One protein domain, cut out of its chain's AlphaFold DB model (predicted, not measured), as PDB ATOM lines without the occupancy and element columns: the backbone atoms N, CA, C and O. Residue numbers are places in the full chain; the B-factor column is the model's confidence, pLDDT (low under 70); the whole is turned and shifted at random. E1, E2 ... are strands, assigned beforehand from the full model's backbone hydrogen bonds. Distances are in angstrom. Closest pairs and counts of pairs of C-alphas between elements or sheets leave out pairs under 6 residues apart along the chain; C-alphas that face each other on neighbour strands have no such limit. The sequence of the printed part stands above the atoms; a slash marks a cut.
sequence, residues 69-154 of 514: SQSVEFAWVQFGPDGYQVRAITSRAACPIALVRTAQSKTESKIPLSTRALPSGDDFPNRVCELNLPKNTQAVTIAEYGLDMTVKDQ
ATOM      1  N   SER A  69      37.980 -31.243  54.348       47.41
ATOM      2  CA  SER A  69      39.301 -30.805  53.924       47.41
ATOM      3  C   SER A  69      39.312 -30.923  52.418       47.41
ATOM      4  O   SER A  69      39.484 -32.028  51.914       47.41
ATOM      5  N   GLN A  70      39.086 -29.813  51.713       62.78
ATOM      6  CA  GLN A  70      39.165 -29.785  50.264       62.78
ATOM      7  C   GLN A  70      40.555 -30.305  49.890       62.78
ATOM      8  O   GLN A  70      41.563 -29.645  50.162       62.78
ATOM      9  N   SER A  71      40.614 -31.503  49.321       86.56
ATOM     10  CA  SER A  71      41.858 -32.222  49.065       86.56
ATOM     11  C   SER A  71      41.968 -32.585  47.595       86.56
ATOM     12  O   SER A  71      41.004 -32.534  46.827       86.56
ATOM     13  N   VAL A  72      43.182 -32.922  47.177       95.69
ATOM     14  CA  VAL A  72      43.359 -33.713  45.960       95.69
ATOM     15  C   VAL A  72      42.940 -35.135  46.309       95.69
ATOM     16  O   VAL A  72      43.465 -35.717  47.256       95.69
ATOM     17  N   GLU A  73      41.952 -35.645  45.586       96.25
ATOM     18  CA  GLU A  73      41.366 -36.978  45.767       96.25
ATOM     19  C   GLU A  73      42.181 -38.017  45.002       96.25
ATOM     20  O   GLU A  73      42.532 -39.062  45.545       96.25
ATOM     21  N   PHE A  74      42.579 -37.680  43.772       98.25
ATOM     22  CA  PHE A  74      43.424 -38.521  42.928       98.25
ATOM     23  C   PHE A  74      44.395 -37.682  42.112       98.25
ATOM     24  O   PHE A  74      44.053 -36.583  41.678       98.25
ATOM     25  N   ALA A  75      45.590 -38.207  41.863       98.44
ATOM     26  CA  ALA A  75      46.498 -37.658  40.868       98.44
ATOM     27  C   ALA A  75      47.382 -38.749  40.264       98.44
ATOM     28  O   ALA A  75      47.819 -39.661  40.965       98.44
ATOM     29  N   TRP A  76      47.653 -38.627  38.969       98.69
ATOM     30  CA  TRP A  76      48.480 -39.560  38.209       98.69
ATOM     31  C   TRP A  76      49.178 -38.847  37.053       98.69
ATOM     32  O   TRP A  76      48.886 -37.690  36.729       98.69
ATOM     33  N   VAL A  77      50.106 -39.560  36.422       98.62
ATOM     34  CA  VAL A  77      50.751 -39.145  35.176       98.62
ATOM     35  C   VAL A  77      50.336 -40.116  34.083       98.62
ATOM     36  O   VAL A  77      50.276 -41.323  34.312       98.62
ATOM     37  N   GLN A  78      50.072 -39.602  32.892       98.38
ATOM     38  CA  GLN A  78      49.809 -40.400  31.703       98.38
ATOM     39  C   GLN A  78      50.627 -39.900  30.516       98.38
ATOM     40  O   GLN A  78      51.069 -38.750  30.495       98.38
ATOM     41  N   PHE A  79      50.826 -40.753  29.524       97.62
ATOM     42  CA  PHE A  79      51.324 -40.341  28.221       97.62
ATOM     43  C   PHE A  79      50.186 -39.733  27.392       97.62
ATOM     44  O   PHE A  79      49.046 -40.193  27.434       97.62
ATOM     45  N   GLY A  80      50.514 -38.697  26.630       95.56
ATOM     46  CA  GLY A  80      49.683 -38.120  25.584       95.56
ATOM     47  C   GLY A  80      50.495 -37.905  24.300       95.56
ATOM     48  O   GLY A  80      51.700 -38.173  24.285       95.56
ATOM     49  N   PRO A  81      49.866 -37.401  23.227       94.25
ATOM     50  CA  PRO A  81      50.497 -37.250  21.911       94.25
ATOM     51  C   PRO A  81      51.738 -36.340  21.923       94.25
ATOM     52  O   PRO A  81      52.654 -36.547  21.135       94.25
ATOM     53  N   ASP A  82      51.791 -35.368  22.840       91.12
ATOM     54  CA  ASP A  82      52.880 -34.387  22.946       91.12
ATOM     55  C   ASP A  82      53.862 -34.663  24.106       91.12
ATOM     56  O   ASP A  82      54.740 -33.841  24.388       91.12
ATOM     57  N   GLY A  83      53.724 -35.801  24.797       93.06
ATOM     58  CA  GLY A  83      54.514 -36.169  25.975       93.06
ATOM     59  C   GLY A  83      53.653 -36.410  27.216       93.06
ATOM     60  O   GLY A  83      52.477 -36.754  27.118       93.06
ATOM     61  N   TYR A  84      54.236 -36.262  28.405       97.12
ATOM     62  CA  TYR A  84      53.524 -36.544  29.650       97.12
ATOM     63  C   TYR A  84      52.468 -35.498  30.007       97.12
ATOM     64  O   TYR A  84      52.663 -34.291  29.850       97.12
ATOM     65  N   GLN A  85      51.382 -35.974  30.605       97.88
ATOM     66  CA  GLN A  85      50.307 -35.168  31.159       97.88
ATOM     67  C   GLN A  85      50.075 -35.572  32.612       97.88
ATOM     68  O   GLN A  85      49.936 -36.752  32.927       97.88
ATOM     69  N   VAL A  86      50.011 -34.591  33.504       98.38
ATOM     70  CA  VAL A  86      49.544 -34.793  34.877       98.38
ATOM     71  C   VAL A  86      48.040 -34.585  34.899       98.38
ATOM     72  O   VAL A  86      47.534 -33.636  34.292       98.38
ATOM     73  N   ARG A  87      47.331 -35.443  35.624       98.38
ATOM     74  CA  ARG A  87      45.911 -35.294  35.937       98.38
ATOM     75  C   ARG A  87      45.739 -35.253  37.446       98.38
ATOM     76  O   ARG A  87      46.444 -35.957  38.167       98.38
ATOM     77  N   ALA A  88      44.806 -34.433  37.917       98.50
ATOM     78  CA  ALA A  88      44.386 -34.435  39.311       98.50
ATOM     79  C   ALA A  88      42.878 -34.198  39.434       98.50
ATOM     80  O   ALA A  88      42.329 -33.336  38.749       98.50
ATOM     81  N   ILE A  89      42.231 -34.936  40.329       98.38
ATOM     82  CA  ILE A  89      40.835 -34.762  40.734       98.38
ATOM     83  C   ILE A  89      40.832 -34.121  42.116       98.38
ATOM     84  O   ILE A  89      41.580 -34.539  43.004       98.38
ATOM     85  N   THR A  90      40.040 -33.070  42.299       97.38
ATOM     86  CA  THR A  90      39.993 -32.342  43.566       97.38
ATOM     87  C   THR A  90      38.632 -31.711  43.835       97.38
ATOM     88  O   THR A  90      37.992 -31.147  42.945       97.38
ATOM     89  N   SER A  91      38.235 -31.719  45.105       94.25
ATOM     90  CA  SER A  91      37.122 -30.938  45.658       94.25
ATOM     91  C   SER A  91      37.498 -29.477  45.950       94.25
ATOM     92  O   SER A  91      36.662 -28.690  46.398       94.25
ATOM     93  N   ARG A  92      38.750 -29.074  45.691       92.81
ATOM     94  CA  ARG A  92      39.218 -27.695  45.879       92.81
ATOM     95  C   ARG A  92      38.671 -26.742  44.824       92.81
ATOM     96  O   ARG A  92      38.512 -27.060  43.643       92.81
ATOM     97  N   ALA A  93      38.501 -25.488  45.241       92.88
ATOM     98  CA  ALA A  93      38.163 -24.401  44.325       92.88
ATOM     99  C   ALA A  93      39.264 -24.129  43.278       92.88
ATOM    100  O   ALA A  93      38.951 -23.692  42.172       92.88
ATOM    101  N   ALA A  94      40.532 -24.401  43.608       94.69
ATOM    102  CA  ALA A  94      41.690 -24.184  42.743       94.69
ATOM    103  C   ALA A  94      42.455 -25.488  42.484       94.69
ATOM    104  O   ALA A  94      42.455 -26.393  43.316       94.69
ATOM    105  N   CYS A  95      43.134 -25.556  41.338       97.81
ATOM    106  CA  CYS A  95      43.980 -26.688  40.981       97.81
ATOM    107  C   CYS A  95      45.275 -26.743  41.810       97.81
ATOM    108  O   CYS A  95      45.790 -25.689  42.201       97.81
ATOM    109  N   PRO A  96      45.815 -27.951  42.062       97.62
ATOM    110  CA  PRO A  96      47.045 -28.119  42.825       97.62
ATOM    111  C   PRO A  96      48.269 -27.610  42.055       97.62
ATOM    112  O   PRO A  96      48.223 -27.335  40.854       97.62
ATOM    113  N   ILE A  97      49.392 -27.514  42.764       97.69
ATOM    114  CA  ILE A  97      50.699 -27.179  42.191       97.69
ATOM    115  C   ILE A  97      51.523 -28.459  42.062       97.69
ATOM    116  O   ILE A  97      51.658 -29.207  43.029       97.69
ATOM    117  N   ALA A  98      52.119 -28.665  40.890       98.00
ATOM    118  CA  ALA A  98      53.150 -29.668  40.675       98.00
ATOM    119  C   ALA A  98      54.548 -29.063  40.876       98.00
ATOM    120  O   ALA A  98      54.822 -27.932  40.464       98.00
ATOM    121  N   LEU A  99      55.446 -29.832  41.487       97.56
ATOM    122  CA  LEU A  99      56.885 -29.589  41.465       97.56
ATOM    123  C   LEU A  99      57.465 -30.403  40.311       97.56
ATOM    124  O   LEU A  99      57.292 -31.617  40.275       97.56
ATOM    125  N   VAL A 100      58.105 -29.743  39.350       97.25
ATOM    126  CA  VAL A 100      58.612 -30.382  38.128       97.25
ATOM    127  C   VAL A 100      60.118 -30.212  38.040       97.25
ATOM    128  O   VAL A 100      60.628 -29.089  38.051       97.25
ATOM    129  N   ARG A 101      60.838 -31.326  37.895       95.19
ATOM    130  CA  ARG A 101      62.282 -31.344  37.649       95.19
ATOM    131  C   ARG A 101      62.554 -31.796  36.223       95.19
ATOM    132  O   ARG A 101      62.151 -32.887  35.829       95.19
ATOM    133  N   THR A 102      63.282 -30.983  35.467       93.12
ATOM    134  CA  THR A 102      63.707 -31.274  34.088       93.12
ATOM    135  C   THR A 102      65.202 -31.562  34.037       93.12
ATOM    136  O   THR A 102      65.945 -31.017  34.850       93.12
ATOM    137  N   ALA A 103      65.679 -32.296  33.032       88.00
ATOM    138  CA  ALA A 103      67.112 -32.568  32.856       88.00
ATOM    139  C   ALA A 103      67.986 -31.294  32.796       88.00
ATOM    140  O   ALA A 103      69.149 -31.309  33.196       88.00
ATOM    141  N   GLN A 104      67.424 -30.177  32.322       83.56
ATOM    142  CA  GLN A 104      68.118 -28.894  32.170       83.56
ATOM    143  C   GLN A 104      68.170 -28.057  33.458       83.56
ATOM    144  O   GLN A 104      68.909 -27.077  33.512       83.56
ATOM    145  N   SER A 105      67.407 -28.418  34.497       82.69
ATOM    146  CA  SER A 105      67.305 -27.646  35.738       82.69
ATOM    147  C   SER A 105      67.647 -28.511  36.943       82.69
ATOM    148  O   SER A 105      67.048 -29.558  37.172       82.69
ATOM    149  N   LYS A 106      68.586 -28.038  37.770       76.56
ATOM    150  CA  LYS A 106      68.916 -28.681  39.052       76.56
ATOM    151  C   LYS A 106      67.876 -28.412  40.145       76.56
ATOM    152  O   LYS A 106      67.917 -29.070  41.177       76.56
ATOM    153  N   THR A 107      66.976 -27.450  39.938       87.56
ATOM    154  CA  THR A 107      65.917 -27.079  40.885       87.56
ATOM    155  C   THR A 107      64.542 -27.394  40.318       87.56
ATOM    156  O   THR A 107      64.309 -27.261  39.113       87.56
ATOM    157  N   GLU A 108      63.617 -27.762  41.195       93.25
ATOM    158  CA  GLU A 108      62.215 -27.964  40.840       93.25
ATOM    159  C   GLU A 108      61.527 -26.636  40.517       93.25
ATOM    160  O   GLU A 108      61.693 -25.633  41.217       93.25
ATOM    161  N   SER A 109      60.725 -26.643  39.458       95.62
ATOM    162  CA  SER A 109      59.826 -25.550  39.104       95.62
ATOM    163  C   SER A 109      58.451 -25.805  39.705       95.62
ATOM    164  O   SER A 109      57.915 -26.903  39.582       95.62
ATOM    165  N   LYS A 110      57.860 -24.785  40.333       97.06
ATOM    166  CA  LYS A 110      56.472 -24.828  40.807       97.06
ATOM    167  C   LYS A 110      55.549 -24.447  39.658       97.06
ATOM    168  O   LYS A 110      55.577 -23.296  39.228       97.06
ATOM    169  N   ILE A 111      54.744 -25.388  39.180       97.69
ATOM    170  CA  ILE A 111      53.830 -25.174  38.058       97.69
ATOM    171  C   ILE A 111      52.399 -25.475  38.525       97.69
ATOM    172  O   ILE A 111      52.116 -26.615  38.898       97.69
ATOM    173  N   PRO A 112      51.488 -24.484  38.557       97.25
ATOM    174  CA  PRO A 112      50.085 -24.751  38.846       97.25
ATOM    175  C   PRO A 112      49.466 -25.561  37.705       97.25
ATOM    176  O   PRO A 112      49.689 -25.252  36.533       97.25
ATOM    177  N   LEU A 113      48.666 -26.572  38.041       98.19
ATOM    178  CA  LEU A 113      47.831 -27.237  37.046       98.19
ATOM    179  C   LEU A 113      46.734 -26.267  36.574       98.19
ATOM    180  O   LEU A 113      46.207 -25.469  37.354       98.19
ATOM    181  N   SER A 114      46.358 -26.354  35.302       97.38
ATOM    182  CA  SER A 114      45.193 -25.665  34.748       97.38
ATOM    183  C   SER A 114      43.919 -26.469  34.991       97.38
ATOM    184  O   SER A 114      43.948 -27.691  35.100       97.38
ATOM    185  N   THR A 115      42.773 -25.793  35.059       97.12
ATOM    186  CA  THR A 115      41.484 -26.498  35.101       97.12
ATOM    187  C   THR A 115      41.223 -27.153  33.755       97.12
ATOM    188  O   THR A 115      41.102 -26.454  32.755       97.12
ATOM    189  N   ARG A 116      41.093 -28.478  33.769       95.69
ATOM    190  CA  ARG A 116      40.638 -29.280  32.634       95.69
ATOM    191  C   ARG A 116      39.115 -29.285  32.561       95.69
ATOM    192  O   ARG A 116      38.544 -29.040  31.507       95.69
ATOM    193  N   ALA A 117      38.451 -29.524  33.693       95.62
ATOM    194  CA  ALA A 117      36.996 -29.552  33.772       95.62
ATOM    195  C   ALA A 117      36.484 -29.017  35.116       95.62
ATOM    196  O   ALA A 117      37.003 -29.359  36.180       95.62
ATOM    197  N   LEU A 118      35.447 -28.180  35.069       95.56
ATOM    198  CA  LEU A 118      34.731 -27.711  36.257       95.56
ATOM    199  C   LEU A 118      33.752 -28.780  36.767       95.56
ATOM    200  O   LEU A 118      33.327 -29.629  35.970       95.56
ATOM    201  N   PRO A 119      33.361 -28.731  38.055       95.69
ATOM    202  CA  PRO A 119      32.198 -29.465  38.540       95.69
ATOM    203  C   PRO A 119      30.971 -29.218  37.654       95.69
ATOM    204  O   PRO A 119      30.762 -28.099  37.180       95.69
ATOM    205  N   SER A 120      30.179 -30.257  37.409       93.12
ATOM    206  CA  SER A 120      29.016 -30.213  36.526       93.12
ATOM    207  C   SER A 120      27.952 -31.204  36.989       93.12
ATOM    208  O   SER A 120      28.043 -32.394  36.691       93.12
ATOM    209  N   GLY A 121      26.921 -30.692  37.662       93.25
ATOM    210  CA  GLY A 121      25.836 -31.509  38.206       93.25
ATOM    211  C   GLY A 121      26.306 -32.504  39.270       93.25
ATOM    212  O   GLY A 121      27.454 -32.462  39.718       93.25
ATOM    213  N   ASP A 122      25.403 -33.402  39.651       93.88
ATOM    214  CA  ASP A 122      25.661 -34.391  40.703       93.88
ATOM    215  C   ASP A 122      26.575 -35.528  40.220       93.88
ATOM    216  O   ASP A 122      27.330 -36.092  41.010       93.88
ATOM    217  N   ASP A 123      26.574 -35.817  38.914       94.81
ATOM    218  CA  ASP A 123      27.422 -36.854  38.313       94.81
ATOM    219  C   ASP A 123      28.909 -36.477  38.320       94.81
ATOM    220  O   ASP A 123      29.768 -37.356  38.325       94.81
ATOM    221  N   PHE A 124      29.248 -35.185  38.318       96.38
ATOM    222  CA  PHE A 124      30.635 -34.712  38.286       96.38
ATOM    223  C   PHE A 124      30.865 -33.603  39.321       96.38
ATOM    224  O   PHE A 124      31.048 -32.444  38.943       96.38
ATOM    225  N   PRO A 125      30.893 -33.925  40.626       95.62
ATOM    226  CA  PRO A 125      30.979 -32.922  41.690       95.62
ATOM    227  C   PRO A 125      32.384 -32.314  41.845       95.62
ATOM    228  O   PRO A 125      32.544 -31.273  42.483       95.62
ATOM    229  N   ASN A 126      33.409 -32.941  41.262       95.44
ATOM    230  CA  ASN A 126      34.808 -32.544  41.398       95.44
ATOM    231  C   ASN A 126      35.322 -31.685  40.233       95.44
ATOM    232  O   ASN A 126      34.818 -31.697  39.102       95.44
ATOM    233  N   ARG A 127      36.387 -30.939  40.530       97.25
ATOM    234  CA  ARG A 127      37.226 -30.279  39.536       97.25
ATOM    235  C   ARG A 127      38.280 -31.265  39.045       97.25
ATOM    236  O   ARG A 127      38.954 -31.906  39.848       97.25
ATOM    237  N   VAL A 128      38.487 -31.291  37.733       97.88
ATOM    238  CA  VAL A 128      39.618 -31.985  37.113       97.88
ATOM    239  C   VAL A 128      40.644 -30.961  36.659       97.88
ATOM    240  O   VAL A 128      40.312 -29.951  36.032       97.88
ATOM    241  N   CYS A 129      41.897 -31.228  36.980       98.31
ATOM    242  CA  CYS A 129      43.043 -30.384  36.716       98.31
ATOM    243  C   CYS A 129      44.047 -31.122  35.839       98.31
ATOM    244  O   CYS A 129      44.179 -32.344  35.924       98.31
ATOM    245  N   GLU A 130      44.774 -30.379  35.015       98.00
ATOM    246  CA  GLU A 130      45.795 -30.935  34.143       98.00
ATOM    247  C   GLU A 130      47.036 -30.063  34.009       98.00
ATOM    248  O   GLU A 130      46.991 -28.850  34.199       98.00
ATOM    249  N   LEU A 131      48.143 -30.699  33.637       97.94
ATOM    250  CA  LEU A 131      49.355 -30.028  33.189       97.94
ATOM    251  C   LEU A 131      50.040 -30.886  32.125       97.94
ATOM    252  O   LEU A 131      50.441 -32.011  32.416       97.94
ATOM    253  N   ASN A 132      50.227 -30.341  30.923       97.31
ATOM    254  CA  ASN A 132      51.177 -30.899  29.960       97.31
ATOM    255  C   ASN A 132      52.591 -30.612  30.473       97.31
ATOM    256  O   ASN A 132      52.954 -29.453  30.694       97.31
ATOM    257  N   LEU A 133      53.375 -31.662  30.709       95.88
ATOM    258  CA  LEU A 133      54.711 -31.515  31.267       95.88
ATOM    259  C   LEU A 133      55.690 -30.996  30.204       95.88
ATOM    260  O   LEU A 133      55.612 -31.393  29.039       95.88
ATOM    261  N   PRO A 134      56.642 -30.124  30.582       93.62
ATOM    262  CA  PRO A 134      57.712 -29.715  29.684       93.62
ATOM    263  C   PRO A 134      58.505 -30.920  29.161       93.62
ATOM    264  O   PRO A 134      58.702 -31.907  29.875       93.62
ATOM    265  N   LYS A 135      59.034 -30.814  27.939       90.38
ATOM    266  CA  LYS A 135      59.958 -31.818  27.383       90.38
ATOM    267  C   LYS A 135      61.152 -32.049  28.315       90.38
ATOM    268  O   LYS A 135      61.627 -31.105  28.949       90.38
ATOM    269  N   ASN A 136      61.692 -33.270  28.329       89.56
ATOM    270  CA  ASN A 136      62.803 -33.681  29.198       89.56
ATOM    271  C   ASN A 136      62.486 -33.575  30.702       89.56
ATOM    272  O   ASN A 136      63.391 -33.347  31.520       89.56
ATOM    273  N   THR A 137      61.212 -33.699  31.081       94.44
ATOM    274  CA  THR A 137      60.838 -33.869  32.487       94.44
ATOM    275  C   THR A 137      61.437 -35.178  33.002       94.44
ATOM    276  O   THR A 137      61.430 -36.190  32.316       94.44
ATOM    277  N   GLN A 138      61.998 -35.142  34.208       93.88
ATOM    278  CA  GLN A 138      62.589 -36.299  34.881       93.88
ATOM    279  C   GLN A 138      61.793 -36.705  36.115       93.88
ATOM    280  O   GLN A 138      61.799 -37.875  36.481       93.88
ATOM    281  N   ALA A 139      61.141 -35.753  36.783       95.69
ATOM    282  CA  ALA A 139      60.280 -36.051  37.915       95.69
ATOM    283  C   ALA A 139      59.158 -35.025  38.068       95.69
ATOM    284  O   ALA A 139      59.327 -33.850  37.722       95.69
ATOM    285  N   VAL A 140      58.041 -35.488  38.622       97.38
ATOM    286  CA  VAL A 140      56.902 -34.665  39.008       97.38
ATOM    287  C   VAL A 140      56.387 -35.068  40.383       97.38
ATOM    288  O   VAL A 140      56.221 -36.252  40.675       97.38
ATOM    289  N   THR A 141      56.086 -34.070  41.209       97.88
ATOM    290  CA  THR A 141      55.572 -34.273  42.565       97.88
ATOM    291  C   THR A 141      54.323 -33.420  42.789       97.88
ATOM    292  O   THR A 141      54.329 -32.222  42.512       97.88
ATOM    293  N   ILE A 142      53.257 -34.007  43.342       97.56
ATOM    294  CA  ILE A 142      52.118 -33.282  43.931       97.56
ATOM    295  C   ILE A 142      52.137 -33.580  45.429       97.56
ATOM    296  O   ILE A 142      51.560 -34.562  45.899       97.56
ATOM    297  N   ALA A 143      52.845 -32.731  46.177       92.94
ATOM    298  CA  ALA A 143      53.176 -32.977  47.581       92.94
ATOM    299  C   ALA A 143      51.938 -33.160  48.475       92.94
ATOM    300  O   ALA A 143      51.949 -33.994  49.371       92.94
ATOM    301  N   GLU A 144      50.856 -32.424  48.208       91.94
ATOM    302  CA  GLU A 144      49.614 -32.516  48.987       91.94
ATOM    303  C   GLU A 144      48.841 -33.827  48.789       91.94
ATOM    304  O   GLU A 144      48.046 -34.194  49.647       91.94
ATOM    305  N   TYR A 145      49.095 -34.540  47.689       95.19
ATOM    306  CA  TYR A 145      48.521 -35.859  47.420       95.19
ATOM    307  C   TYR A 145      49.493 -37.007  47.746       95.19
ATOM    308  O   TYR A 145      49.087 -38.159  47.909       95.19
ATOM    309  N   GLY A 146      50.791 -36.703  47.838       94.75
ATOM    310  CA  GLY A 146      51.848 -37.704  47.969       94.75
ATOM    311  C   GLY A 146      52.184 -38.418  46.657       94.75
ATOM    312  O   GLY A 146      52.708 -39.527  46.695       94.75
ATOM    313  N   LEU A 147      51.879 -37.812  45.501       97.31
ATOM    314  CA  LEU A 147      52.426 -38.267  44.221       97.31
ATOM    315  C   LEU A 147      53.873 -37.796  44.125       97.31
ATOM    316  O   LEU A 147      54.110 -36.592  44.180       97.31
ATOM    317  N   ASP A 148      54.805 -38.722  43.935       96.62
ATOM    318  CA  ASP A 148      56.200 -38.439  43.603       96.62
ATOM    319  C   ASP A 148      56.668 -39.451  42.556       96.62
ATOM    320  O   ASP A 148      56.844 -40.632  42.851       96.62
ATOM    321  N   MET A 149      56.784 -39.010  41.304       96.31
ATOM    322  CA  MET A 149      56.992 -39.896  40.166       96.31
ATOM    323  C   MET A 149      58.206 -39.467  39.353       96.31
ATOM    324  O   MET A 149      58.282 -38.341  38.865       96.31
ATOM    325  N   THR A 150      59.128 -40.407  39.147       94.25
ATOM    326  CA  THR A 150      60.180 -40.286  38.131       94.25
ATOM    327  C   THR A 150      59.637 -40.764  36.791       94.25
ATOM    328  O   THR A 150      58.978 -41.800  36.722       94.25
ATOM    329  N   VAL A 151      59.929 -40.018  35.731       92.44
ATOM    330  CA  VAL A 151      59.483 -40.318  34.368       92.44
ATOM    331  C   VAL A 151      60.681 -40.396  33.423       92.44
ATOM    332  O   VAL A 151      61.733 -39.811  33.697       92.44
ATOM    333  N   LYS A 152      60.542 -41.147  32.327       87.69
ATOM    334  CA  LYS A 152      61.591 -41.316  31.319       87.69
ATOM    335  C   LYS A 152      60.995 -41.333  29.916       87.69
ATOM    336  O   LYS A 152      60.209 -42.207  29.574       87.69
ATOM    337  N   ASP A 153      61.425 -40.386  29.090       81.62
ATOM    338  CA  ASP A 153      60.920 -40.236  27.720       81.62
ATOM    339  C   ASP A 153      61.407 -41.354  26.772       81.62
ATOM    340  O   ASP A 153      60.902 -41.476  25.662       81.62
ATOM    341  N   GLN A 154      62.410 -42.143  27.176       84.56
ATOM    342  CA  GLN A 154      63.084 -43.175  26.376       84.56
ATOM    343  C   GLN A 154      63.463 -44.375  27.255       84.56
ATOM    344  O   GLN A 154      63.320 -44.329  28.479       84.56
TER     345      GLN A 154
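Overview. This is residues 69 to 154 of the 514 residues of a protein of Microbulbifer sp. GL-2 (UniProt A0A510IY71). What shape does the backbone make? It is a sandwich of two antiparallel four-stranded sheets, partly face to face and shifted along the long axis, with E4 running on into E5 from one sheet to the other. The loops at Lys 106 and Asp 122 lie at the two ends of that axis. What is it made of? The printed part has 86 residues with eight named strands, E1 to E8 in chain order, and no named helix: the class is all strand. The sheets run E1, E2, E6, E5 and E4, E3, E7, E8; the whole is compact, with a radius of gyration of the C-alphas of 13.1 A, and spans 42 by 28 by 16 A.

Arrangement. How is the first sheet built? E1, residues 72 to 80, and E2, residues 83 to 90, form an antiparallel hairpin, with N 78 and O 85 2.9 A apart. E2 is also antiparallel to E6, residues 127 to 132, with N 86 and O 131 2.8 A apart. E6 forms a hairpin with the edge strand E5, residues 114 to 117, where N 130 and O 114 are 2.8 A apart. And the second? E3, residues 97 to 102, forms a hairpin with the edge strand E4, residues 109 to 112, with N 100 and O 109 2.9 A apart. E3 is also antiparallel to E7, residues 137 to 142, with N 99 and O 141 2.8 A apart. E7 forms a hairpin with E8, residues 147 to 150, with N 142 and O 147 2.8 A apart. How do the sheets stand? In the sandwich, two sheets face to face, the facing parts are 10.2 A centre to centre, with strands at 16 degrees. The closest C-alphas of E1 and E8 are those of Ala 75 and Leu 147, 6.8 A apart.

Along the chain. Where does the first strand begin and the last end? E1 begins at C-alpha 72, (43.359, -33.713, 45.960), and E8 ends at C-alpha 150, (60.180, -40.286, 38.131). Which strands are long? From first to last C-alpha, E2 measures 23.1 A, E1 21.8 A, E6 16.9 A, E3 15.9 A and E7 14.4 A.

Size, cuts and confidence. How large is it? The two C-alphas farthest apart, those of Lys 106 and Asp 122, are 43.7 A from each other. Is anything broken or uncertain? The printed part has no cut and no long link; its mean pLDDT is 93.8, and residues 69 to 70 are under 70.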